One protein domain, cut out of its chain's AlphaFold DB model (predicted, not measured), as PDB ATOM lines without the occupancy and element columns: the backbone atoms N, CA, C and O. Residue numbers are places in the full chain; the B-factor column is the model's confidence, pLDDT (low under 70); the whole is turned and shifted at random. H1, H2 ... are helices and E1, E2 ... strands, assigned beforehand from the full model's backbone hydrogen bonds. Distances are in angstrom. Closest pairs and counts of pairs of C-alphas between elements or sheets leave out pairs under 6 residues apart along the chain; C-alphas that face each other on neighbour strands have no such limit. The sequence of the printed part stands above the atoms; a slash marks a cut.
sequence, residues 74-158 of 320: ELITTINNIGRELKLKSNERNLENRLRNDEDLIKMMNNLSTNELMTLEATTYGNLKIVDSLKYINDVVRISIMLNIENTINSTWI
ATOM      1  N   GLU A  74     166.101 159.053 190.117       85.50
ATOM      2  CA  GLU A  74     165.109 160.082 190.429       85.50
ATOM      3  C   GLU A  74     165.374 161.366 189.632       85.50
ATOM      4  O   GLU A  74     164.442 161.945 189.071       85.50
ATOM      5  N   LEU A  75     166.642 161.781 189.517       86.50
ATOM      6  CA  LEU A  75     167.039 162.930 188.700       86.50
ATOM      7  C   LEU A  75     166.754 162.666 187.222       86.50
ATOM      8  O   LEU A  75     166.086 163.473 186.583       86.50
ATOM      9  N   ILE A  76     167.199 161.520 186.697       89.81
ATOM     10  CA  ILE A  76     166.972 161.136 185.294       89.81
ATOM     11  C   ILE A  76     165.476 161.148 184.971       89.81
ATOM     12  O   ILE A  76     165.048 161.751 183.989       89.81
ATOM     13  N   THR A  77     164.663 160.528 185.829       87.81
ATOM     14  CA  THR A  77     163.204 160.488 185.677       87.81
ATOM     15  C   THR A  77     162.605 161.892 185.688       87.81
ATOM     16  O   THR A  77     161.794 162.214 184.821       87.81
ATOM     17  N   THR A  78     163.038 162.747 186.619       84.69
ATOM     18  CA  THR A  78     162.580 164.142 186.717       84.69
ATOM     19  C   THR A  78     162.891 164.912 185.435       84.69
ATOM     20  O   THR A  78     161.989 165.501 184.840       84.69
ATOM     21  N   ILE A  79     164.141 164.864 184.968       86.62
ATOM     22  CA  ILE A  79     164.579 165.575 183.761       86.62
ATOM     23  C   ILE A  79     163.844 165.056 182.522       86.62
ATOM     24  O   ILE A  79     163.362 165.855 181.724       86.62
ATOM     25  N   ASN A  80     163.659 163.740 182.399       87.44
ATOM     26  CA  ASN A  80     162.892 163.153 181.300       87.44
ATOM     27  C   ASN A  80     161.417 163.578 181.325       87.44
ATOM     28  O   ASN A  80     160.839 163.851 180.275       87.44
ATOM     29  N   ASN A  81     160.792 163.648 182.504       85.25
ATOM     30  CA  ASN A  81     159.406 164.103 182.639       85.25
ATOM     31  C   ASN A  81     159.255 165.567 182.207       85.25
ATOM     32  O   ASN A  81     158.369 165.873 181.411       85.25
ATOM     33  N   ILE A  82     160.156 166.441 182.665       83.25
ATOM     34  CA  ILE A  82     160.173 167.856 182.273       83.25
ATOM     35  C   ILE A  82     160.440 167.988 180.774       83.25
ATOM     36  O   ILE A  82     159.725 168.712 180.093       83.25
ATOM     37  N   GLY A  83     161.415 167.254 180.233       82.38
ATOM     38  CA  GLY A  83     161.721 167.246 178.802       82.38
ATOM     39  C   GLY A  83     160.514 166.855 177.943       82.38
ATOM     40  O   GLY A  83     160.247 167.491 176.922       82.38
ATOM     41  N   ARG A  84     159.726 165.859 178.376       82.50
ATOM     42  CA  ARG A  84     158.471 165.487 177.700       82.50
ATOM     43  C   ARG A  84     157.420 166.593 177.784       82.50
ATOM     44  O   ARG A  84     156.799 166.895 176.769       82.50
ATOM     45  N   GLU A  85     157.238 167.219 178.946       80.62
ATOM     46  CA  GLU A  85     156.300 168.338 179.105       80.62
ATOM     47  C   GLU A  85     156.703 169.547 178.243       80.62
ATOM     48  O   GLU A  85     155.861 170.138 177.566       80.62
ATOM     49  N   LEU A  86     157.999 169.863 178.190       78.31
ATOM     50  CA  LEU A  86     158.554 170.907 177.330       78.31
ATOM     51  C   LEU A  86     158.259 170.650 175.854       78.31
ATOM     52  O   LEU A  86     157.838 171.571 175.161       78.31
ATOM     53  N   LYS A  87     158.420 169.409 175.384       77.88
ATOM     54  CA  LYS A  87     158.131 169.031 173.993       77.88
ATOM     55  C   LYS A  87     156.645 169.146 173.642       77.88
ATOM     56  O   LYS A  87     156.300 169.471 172.509       77.88
ATOM     57  N   LEU A  88     155.753 168.893 174.602       77.62
ATOM     58  CA  LEU A  88     154.318 169.112 174.406       77.62
ATOM     59  C   LEU A  88     154.005 170.607 174.271       77.62
ATOM     60  O   LEU A  88     153.265 170.997 173.369       77.62
ATOM     61  N   LYS A  89     154.612 171.444 175.121       73.12
ATOM     62  CA  LYS A  89     154.388 172.897 175.124       73.12
ATOM     63  C   LYS A  89     155.116 173.647 174.014       73.12
ATOM     64  O   LYS A  89     154.638 174.691 173.595       73.12
ATOM     65  N   SER A  90     156.230 173.139 173.486       65.62
ATOM     66  CA  SER A  90     156.964 173.795 172.390       65.62
ATOM     67  C   SER A  90     156.143 173.942 171.105       65.62
ATOM     68  O   SER A  90     156.495 174.752 170.257       65.62
ATOM     69  N   ASN A  91     155.040 173.200 170.973       62.72
ATOM     70  CA  ASN A  91     154.092 173.324 169.864       62.72
ATOM     71  C   ASN A  91     153.053 174.450 170.067       62.72
ATOM     72  O   ASN A  91     152.228 174.693 169.187       62.72
ATOM     73  N   GLU A  92     153.059 175.145 171.210       64.19
ATOM     74  CA  GLU A  92     152.141 176.247 171.502       64.19
ATOM     75  C   GLU A  92     152.706 177.602 171.028       64.19
ATOM     76  O   GLU A  92     153.752 178.059 171.490       64.19
ATOM     77  N   ARG A  93     151.956 178.321 170.175       54.47
ATOM     78  CA  ARG A  93     152.317 179.653 169.620       54.47
ATOM     79  C   ARG A  93     152.662 180.731 170.665       54.47
ATOM     80  O   ARG A  93     153.296 181.728 170.331       54.47
ATOM     81  N   ASN A  94     152.247 180.566 171.922       56.94
ATOM     82  CA  ASN A  94     152.529 181.526 172.995       56.94
ATOM     83  C   ASN A  94     153.976 181.468 173.509       56.94
ATOM     84  O   ASN A  94     154.446 182.452 174.086       56.94
ATOM     85  N   LEU A  95     154.695 180.357 173.302       59.00
ATOM     86  CA  LEU A  95     156.082 180.234 173.747       59.00
ATOM     87  C   LEU A  95     157.025 181.121 172.933       59.00
ATOM     88  O   LEU A  95     157.825 181.839 173.525       59.00
ATOM     89  N   GLU A  96     156.881 181.149 171.605       57.28
ATOM     90  CA  GLU A  96     157.720 181.963 170.712       57.28
ATOM     91  C   GLU A  96     157.769 183.433 171.142       57.28
ATOM     92  O   GLU A  96     158.837 184.036 171.145       57.28
ATOM     93  N   ASN A  97     156.643 183.998 171.591       58.75
ATOM     94  CA  ASN A  97     156.566 185.386 172.050       58.75
ATOM     95  C   ASN A  97     157.257 185.633 173.402       58.75
ATOM     96  O   ASN A  97     157.803 186.716 173.598       58.75
ATOM     97  N   ARG A  98     157.277 184.650 174.317       58.41
ATOM     98  CA  ARG A  98     158.007 184.748 175.599       58.41
ATOM     99  C   ARG A  98     159.519 184.554 175.423       58.41
ATOM    100  O   ARG A  98     160.285 185.032 176.251       58.41
ATOM    101  N   LEU A  99     159.937 183.890 174.343       59.09
ATOM    102  CA  LEU A  99     161.331 183.533 174.048       59.09
ATOM    103  C   LEU A  99     162.092 184.585 173.232       59.09
ATOM    104  O   LEU A  99     163.315 184.513 173.178       59.09
ATOM    105  N   ARG A 100     161.404 185.562 172.615       55.81
ATOM    106  CA  ARG A 100     161.995 186.546 171.676       55.81
ATOM    107  C   ARG A 100     163.220 187.305 172.202       55.81
ATOM    108  O   ARG A 100     163.974 187.837 171.397       55.81
ATOM    109  N   ASN A 101     163.411 187.361 173.518       54.22
ATOM    110  CA  ASN A 101     164.454 188.162 174.154       54.22
ATOM    111  C   ASN A 101     165.664 187.347 174.646       54.22
ATOM    112  O   ASN A 101     166.594 187.945 175.179       54.22
ATOM    113  N   ASP A 102     165.677 186.018 174.489       60.34
ATOM    114  CA  ASP A 102     166.791 185.172 174.938       60.34
ATOM    115  C   ASP A 102     167.206 184.196 173.822       60.34
ATOM    116  O   ASP A 102     166.614 183.138 173.599       60.34
ATOM    117  N   GLU A 103     168.237 184.601 173.080       59.69
ATOM    118  CA  GLU A 103     168.783 183.880 171.925       59.69
ATOM    119  C   GLU A 103     169.316 182.483 172.300       59.69
ATOM    120  O   GLU A 103     169.255 181.555 171.486       59.69
ATOM    121  N   ASP A 104     169.796 182.312 173.540       56.91
ATOM    122  CA  ASP A 104     170.242 181.021 174.070       56.91
ATOM    123  C   ASP A 104     169.037 180.094 174.291       56.91
ATOM    124  O   ASP A 104     169.086 178.929 173.892       56.91
ATOM    125  N   LEU A 105     167.927 180.607 174.839       61.41
ATOM    126  CA  LEU A 105     166.695 179.823 175.009       61.41
ATOM    127  C   LEU A 105     166.075 179.410 173.680       61.41
ATOM    128  O   LEU A 105     165.604 178.281 173.572       61.41
ATOM    129  N   ILE A 106     166.090 180.284 172.669       65.88
ATOM    130  CA  ILE A 106     165.601 179.944 171.326       65.88
ATOM    131  C   ILE A 106     166.428 178.791 170.750       65.88
ATOM    132  O   ILE A 106     165.864 177.815 170.258       65.88
ATOM    133  N   LYS A 107     167.763 178.849 170.859       65.75
ATOM    134  CA  LYS A 107     168.649 177.755 170.424       65.75
ATOM    135  C   LYS A 107     168.384 176.469 171.208       65.75
ATOM    136  O   LYS A 107     168.272 175.404 170.607       65.75
ATOM    137  N   MET A 108     168.241 176.559 172.529       64.25
ATOM    138  CA  MET A 108     167.961 175.408 173.391       64.25
ATOM    139  C   MET A 108     166.600 174.773 173.080       64.25
ATOM    140  O   MET A 108     166.502 173.552 172.992       64.25
ATOM    141  N   MET A 109     165.563 175.578 172.848       65.69
ATOM    142  CA  MET A 109     164.246 175.074 172.472       65.69
ATOM    143  C   MET A 109     164.202 174.499 171.068       65.69
ATOM    144  O   MET A 109     163.579 173.460 170.887       65.69
ATOM    145  N   ASN A 110     164.878 175.116 170.101       65.31
ATOM    146  CA  ASN A 110     165.001 174.553 168.760       65.31
ATOM    147  C   ASN A 110     165.699 173.191 168.807       65.31
ATOM    148  O   ASN A 110     165.262 172.254 168.146       65.31
ATOM    149  N   ASN A 111     166.721 173.041 169.651       63.97
ATOM    150  CA  ASN A 111     167.369 171.751 169.871       63.97
ATOM    151  C   ASN A 111     166.423 170.723 170.519       63.97
ATOM    152  O   ASN A 111     166.484 169.553 170.160       63.97
ATOM    153  N   LEU A 112     165.537 171.135 171.433       62.78
ATOM    154  CA  LEU A 112     164.552 170.250 172.078       62.78
ATOM    155  C   LEU A 112     163.346 169.904 171.187       62.78
ATOM    156  O   LEU A 112     162.749 168.841 171.357       62.78
ATOM    157  N   SER A 113     162.958 170.796 170.273       58.78
ATOM    158  CA  SER A 113     161.816 170.605 169.372       58.78
ATOM    159  C   SER A 113     162.182 169.776 168.139       58.78
ATOM    160  O   SER A 113     161.349 169.003 167.664       58.78
ATOM    161  N   THR A 114     163.420 169.897 167.647       54.31
ATOM    162  CA  THR A 114     163.884 169.219 166.423       54.31
ATOM    163  C   THR A 114     164.612 167.898 166.668       54.31
ATOM    164  O   THR A 114     164.534 167.021 165.810       54.31
ATOM    165  N   ASN A 115     165.256 167.706 167.825       53.56
ATOM    166  CA  ASN A 115     165.964 166.463 168.148       53.56
ATOM    167  C   ASN A 115     165.203 165.598 169.163       53.56
ATOM    168  O   ASN A 115     164.358 166.066 169.932       53.56
ATOM    169  N   GLU A 116     165.498 164.297 169.171       64.25
ATOM    170  CA  GLU A 116     165.100 163.418 170.269       64.25
ATOM    171  C   GLU A 116     165.649 163.953 171.599       64.25
ATOM    172  O   GLU A 116     166.739 164.527 171.654       64.25
ATOM    173  N   LEU A 117     164.879 163.784 172.681       75.19
ATOM    174  CA  LEU A 117     165.359 164.125 174.019       75.19
ATOM    175  C   LEU A 117     166.656 163.352 174.274       75.19
ATOM    176  O   LEU A 117     166.713 162.143 174.036       75.19
ATOM    177  N   MET A 118     167.688 164.048 174.759       83.75
ATOM    178  CA  MET A 118     168.952 163.408 175.100       83.75
ATOM    179  C   MET A 118     168.693 162.280 176.101       83.75
ATOM    180  O   MET A 118     168.082 162.492 177.149       83.75
ATOM    181  N   THR A 119     169.171 161.079 175.788       86.25
ATOM    182  CA  THR A 119     169.103 159.957 176.724       86.25
ATOM    183  C   THR A 119     170.176 160.142 177.791       86.25
ATOM    184  O   THR A 119     171.367 160.112 177.489       86.25
ATOM    185  N   LEU A 120     169.750 160.357 179.038       90.69
ATOM    186  CA  LEU A 120     170.644 160.442 180.190       90.69
ATOM    187  C   LEU A 120     170.936 159.047 180.748       90.69
ATOM    188  O   LEU A 120     170.020 158.285 181.061       90.69
ATOM    189  N   GLU A 121     172.218 158.739 180.914       92.69
ATOM    190  CA  GLU A 121     172.692 157.492 181.513       92.69
ATOM    191  C   GLU A 121     172.943 157.680 183.018       92.69
ATOM    192  O   GLU A 121     173.308 158.763 183.476       92.69
ATOM    193  N   ALA A 122     172.790 156.611 183.806       94.44
ATOM    194  CA  ALA A 122     173.104 156.640 185.241       94.44
ATOM    195  C   ALA A 122     174.588 156.934 185.511       94.44
ATOM    196  O   ALA A 122     174.947 157.501 186.545       94.44
ATOM    197  N   THR A 123     175.467 156.537 184.592       95.56
ATOM    198  CA  THR A 123     176.890 156.862 184.636       95.56
ATOM    199  C   THR A 123     177.375 157.185 183.235       95.56
ATOM    200  O   THR A 123     177.274 156.350 182.343       95.56
ATOM    201  N   THR A 124     177.926 158.381 183.057       95.19
ATOM    202  CA  THR A 124     178.445 158.870 181.779       95.19
ATOM    203  C   THR A 124     179.941 159.122 181.888       95.19
ATOM    204  O   THR A 124     180.404 159.788 182.815       95.19
ATOM    205  N   TYR A 125     180.692 158.621 180.910       93.62
ATOM    206  CA  TYR A 125     182.141 158.791 180.801       93.62
ATOM    207  C   TYR A 125     182.509 159.693 179.621       93.62
ATOM    208  O   TYR A 125     181.780 159.784 178.632       93.62
ATOM    209  N   GLY A 126     183.694 160.297 179.705       89.25
ATOM    210  CA  GLY A 126     184.264 161.131 178.651       89.25
ATOM    211  C   GLY A 126     183.834 162.595 178.752       89.25
ATOM    212  O   GLY A 126     182.655 162.915 178.891       89.25
ATOM    213  N   ASN A 127     184.811 163.497 178.649       86.19
ATOM    214  CA  ASN A 127     184.636 164.913 178.979       86.19
ATOM    215  C   ASN A 127     183.514 165.583 178.178       86.19
ATOM    216  O   ASN A 127     182.656 166.230 178.766       86.19
ATOM    217  N   LEU A 128     183.481 165.390 176.853       86.38
ATOM    218  CA  LEU A 128     182.465 166.006 175.991       86.38
ATOM    219  C   LEU A 128     181.050 165.536 176.351       86.38
ATOM    220  O   LEU A 128     180.167 166.361 176.561       86.38
ATOM    221  N   LYS A 129     180.853 164.223 176.528       89.06
ATOM    222  CA  LYS A 129     179.549 163.656 176.907       89.06
ATOM    223  C   LYS A 129     179.084 164.148 178.277       89.06
ATOM    224  O   LYS A 129     177.903 164.441 178.451       89.06
ATOM    225  N   ILE A 130     180.001 164.257 179.240       90.31
ATOM    226  CA  ILE A 130     179.721 164.805 180.574       90.31
ATOM    227  C   ILE A 130     179.277 166.266 180.468       90.31
ATOM    228  O   ILE A 130     178.239 166.632 181.018       90.31
ATOM    229  N   VAL A 131     180.040 167.085 179.740       86.38
ATOM    230  CA  VAL A 131     179.744 168.506 179.529       86.38
ATOM    231  C   VAL A 131     178.376 168.679 178.873       86.38
ATOM    232  O   VAL A 131     177.581 169.502 179.327       86.38
ATOM    233  N   ASP A 132     178.077 167.901 177.836       86.00
ATOM    234  CA  ASP A 132     176.804 167.991 177.122       86.00
ATOM    235  C   ASP A 132     175.629 167.508 177.979       86.00
ATOM    236  O   ASP A 132     174.578 168.145 177.975       86.00
ATOM    237  N   SER A 133     175.829 166.481 178.814       89.69
ATOM    238  CA  SER A 133     174.819 166.022 179.780       89.69
ATOM    239  C   SER A 133     174.513 167.089 180.837       89.69
ATOM    240  O   SER A 133     173.350 167.366 181.123       89.69
ATOM    241  N   LEU A 134     175.543 167.731 181.405       87.31
ATOM    242  CA  LEU A 134     175.369 168.810 182.387       87.31
ATOM    243  C   LEU A 134     174.720 170.054 181.771       87.31
ATOM    244  O   LEU A 134     173.880 170.684 182.415       87.31
ATOM    245  N   LYS A 135     175.079 170.404 180.526       83.38
ATOM    246  CA  LYS A 135     174.398 171.465 179.770       83.38
ATOM    247  C   LYS A 135     172.925 171.122 179.594       83.38
ATOM    248  O   LYS A 135     172.089 171.923 179.981       83.38
ATOM    249  N   TYR A 136     172.618 169.922 179.102       85.06
ATOM    250  CA  TYR A 136     171.246 169.476 178.882       85.06
ATOM    251  C   TYR A 136     170.399 169.527 180.162       85.06
ATOM    252  O   TYR A 136     169.296 170.065 180.144       85.06
ATOM    253  N   ILE A 137     170.924 169.036 181.291       86.38
ATOM    254  CA  ILE A 137     170.226 169.080 182.586       86.38
ATOM    255  C   ILE A 137     169.926 170.525 183.002       86.38
ATOM    256  O   ILE A 137     168.780 170.840 183.326       86.38
ATOM    257  N   ASN A 138     170.930 171.408 182.985       81.75
ATOM    258  CA  ASN A 138     170.736 172.814 183.350       81.75
ATOM    259  C   ASN A 138     169.748 173.510 182.410       81.75
ATOM    260  O   ASN A 138     168.889 174.259 182.870       81.75
ATOM    261  N   ASP A 139     169.833 173.216 181.116       79.25
ATOM    262  CA  ASP A 139     168.987 173.777 180.073       79.25
ATOM    263  C   ASP A 139     167.513 173.385 180.277       79.25
ATOM    264  O   ASP A 139     166.636 174.251 180.299       79.25
ATOM    265  N   VAL A 140     167.240 172.098 180.522       81.25
ATOM    266  CA  VAL A 140     165.890 171.596 180.818       81.25
ATOM    267  C   VAL A 140     165.323 172.246 182.079       81.25
ATOM    268  O   VAL A 140     164.189 172.733 182.064       81.25
ATOM    269  N   VAL A 141     166.104 172.304 183.164       81.12
ATOM    270  CA  VAL A 141     165.659 172.921 184.422       81.12
ATOM    271  C   VAL A 141     165.393 174.415 184.221       81.12
ATOM    272  O   VAL A 141     164.337 174.905 184.619       81.12
ATOM    273  N   ARG A 142     166.287 175.145 183.552       76.88
ATOM    274  CA  ARG A 142     166.146 176.590 183.324       76.88
ATOM    275  C   ARG A 142     164.902 176.930 182.507       76.88
ATOM    276  O   ARG A 142     164.131 177.802 182.911       76.88
ATOM    277  N   ILE A 143     164.664 176.221 181.403       75.81
ATOM    278  CA  ILE A 143     163.461 176.435 180.585       75.81
ATOM    279  C   ILE A 143     162.205 176.104 181.401       75.81
ATOM    280  O   ILE A 143     161.212 176.830 181.321       75.81
ATOM    281  N   SER A 144     162.251 175.054 182.229       78.44
ATOM    282  CA  SER A 144     161.109 174.682 183.066       78.44
ATOM    283  C   SER A 144     160.675 175.804 184.017       78.44
ATOM    284  O   SER A 144     159.477 176.045 184.160       78.44
ATOM    285  N   ILE A 145     161.635 176.550 184.577       76.25
ATOM    286  CA  ILE A 145     161.371 177.702 185.448       76.25
ATOM    287  C   ILE A 145     160.749 178.843 184.652       76.25
ATOM    288  O   ILE A 145     159.712 179.391 185.017       76.25
ATOM    289  N   MET A 146     161.352 179.183 183.514       73.94
ATOM    290  CA  MET A 146     160.908 180.303 182.680       73.94
ATOM    291  C   MET A 146     159.485 180.108 182.144       73.94
ATOM    292  O   MET A 146     158.714 181.064 182.008       73.94
ATOM    293  N   LEU A 147     159.111 178.857 181.876       73.31
ATOM    294  CA  LEU A 147     157.769 178.478 181.447       73.31
ATOM    295  C   LEU A 147     156.814 178.173 182.606       73.31
ATOM    296  O   LEU A 147     155.629 177.951 182.351       73.31
ATOM    297  N   ASN A 148     157.294 178.226 183.849       73.75
ATOM    298  CA  ASN A 148     156.528 177.971 185.066       73.75
ATOM    299  C   ASN A 148     155.920 176.548 185.109       73.75
ATOM    300  O   ASN A 148     154.759 176.358 185.467       73.75
ATOM    301  N   ILE A 149     156.701 175.544 184.687       71.38
ATOM    302  CA  ILE A 149     156.332 174.110 184.645       71.38
ATOM    303  C   ILE A 149     157.156 173.237 185.602       71.38
ATOM    304  O   ILE A 149     157.180 172.013 185.536       71.38
ATOM    305  N   GLU A 150     157.824 173.875 186.547       67.12
ATOM    306  CA  GLU A 150     158.666 173.261 187.575       67.12
ATOM    307  C   GLU A 150     157.905 172.444 188.637       67.12
ATOM    308  O   GLU A 150     158.519 171.882 189.544       67.12
ATOM    309  N   ASN A 151     156.576 172.317 188.542       65.06
ATOM    310  CA  ASN A 151     155.764 171.538 189.488       65.06
ATOM    311  C   ASN A 151     156.240 170.080 189.631       65.06
ATOM    312  O   ASN A 151     156.123 169.494 190.707       65.06
ATOM    313  N   THR A 152     156.822 169.518 188.569       62.09
ATOM    314  CA  THR A 152     157.428 168.178 188.556       62.09
ATOM    315  C   THR A 152     158.728 168.106 189.374       62.09
ATOM    316  O   THR A 152     159.010 167.078 189.992       62.09
ATOM    317  N   ILE A 153     159.492 169.205 189.442       62.41
ATOM    318  CA  ILE A 153     160.664 169.346 190.322       62.41
ATOM    319  C   ILE A 153     160.189 169.359 191.783       62.41
ATOM    320  O   ILE A 153     160.676 168.587 192.610       62.41
ATOM    321  N   ASN A 154     159.155 170.159 192.072       60.59
ATOM    322  CA  ASN A 154     158.587 170.321 193.413       60.59
ATOM    323  C   ASN A 154     158.090 169.008 194.026       60.59
ATOM    324  O   ASN A 154     158.331 168.757 195.203       60.59
ATOM    325  N   SER A 155     157.384 168.181 193.251       57.56
ATOM    326  CA  SER A 155     156.772 166.944 193.749       57.56
ATOM    327  C   SER A 155     157.764 165.797 193.957       57.56
ATOM    328  O   SER A 155     157.471 164.900 194.747       57.56
ATOM    329  N   THR A 156     158.907 165.824 193.262       59.25
ATOM    330  CA  THR A 156     159.887 164.727 193.262       59.25
ATOM    331  C   THR A 156     161.069 165.002 194.195       59.25
ATOM    332  O   THR A 156     161.589 164.070 194.801       59.25
ATOM    333  N   TRP A 157     161.516 166.259 194.322       61.12
ATOM    334  CA  TRP A 157     162.728 166.604 195.087       61.12
ATOM    335  C   TRP A 157     162.453 167.122 196.499       61.12
ATOM    336  O   TRP A 157     163.319 167.011 197.363       61.12
ATOM    337  N   ILE A 158     161.247 167.634 196.758       53.44
ATOM    338  CA  ILE A 158     160.755 167.877 198.114       53.44
ATOM    339  C   ILE A 158     159.678 166.826 198.389       53.44
ATOM    340  O   ILE A 158     158.581 166.918 197.828       53.44
TER     341      ILE A 158
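AT A GLANCE: This is residues 74 to 158 of the 320 residues of the protein "Hypothetical protein" of Didymodactylos carnosus (UniProt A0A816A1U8). Helix H1 is the middle of a helical cluster: short H5 packs side by side with it, long H4 crosses it, and H3 meets its later part at a right angle. H2 makes one far end, and residues 125 to 131 stick out at the other. The printed part has 85 residues, with elements in the order H1, H2, H3, strand E1, H4, H5; it is mostly helix and compact, radius of gyration of the C-alphas 12.9 A, spans 38 by 30 by 19 A.

HOW THE PARTS SIT: H1, residues 74 to 89, is the hub. H2, residues 93 to 99, is close but not clearly touching H1; their closest C-alphas, Lys 89 and Leu 95, are 7.7 A apart. H3, residues 103 to 114, touches H1 about perpendicular at 89 degrees, closest C-alphas Lys 87 and Ser 113, 6.1 A. E1, residues 123 to 125, pairs with no named strand. H4, residues 127 to 146, touches H1 at a steep tilt of 58 degrees, closest C-alphas Gly 83 and Val 140, 6.4 A. H5, residues 151 to 157, touches H1 at a shallow tilt of 6 degrees, opposite ways, closest C-alphas Thr 78 and Ile 153, 6.6 A. In H1, H3 and H4 every O i to N i+4 pair is within hydrogen-bond range; H2 has 1 of 3, with 2 of 4 O i to N i+3, and H5 has 2 of 3.

IN THESE COORDINATES: H1 starts at C-alpha 74 (165.109, 160.082, 190.429) and is 22.7 A long; H3 is 16.4 A and H4 28.5 A. H5 ends at C-alpha 157 (162.728, 166.604, 195.087).

THE WHOLE: The C-alphas farthest apart, Asn 94 and Gly 126, are 38.1 A apart. The printed part has no cut and no long link. Its mean pLDDT is 73.9; residues 90 to 116 and 150 to 158 are under 70.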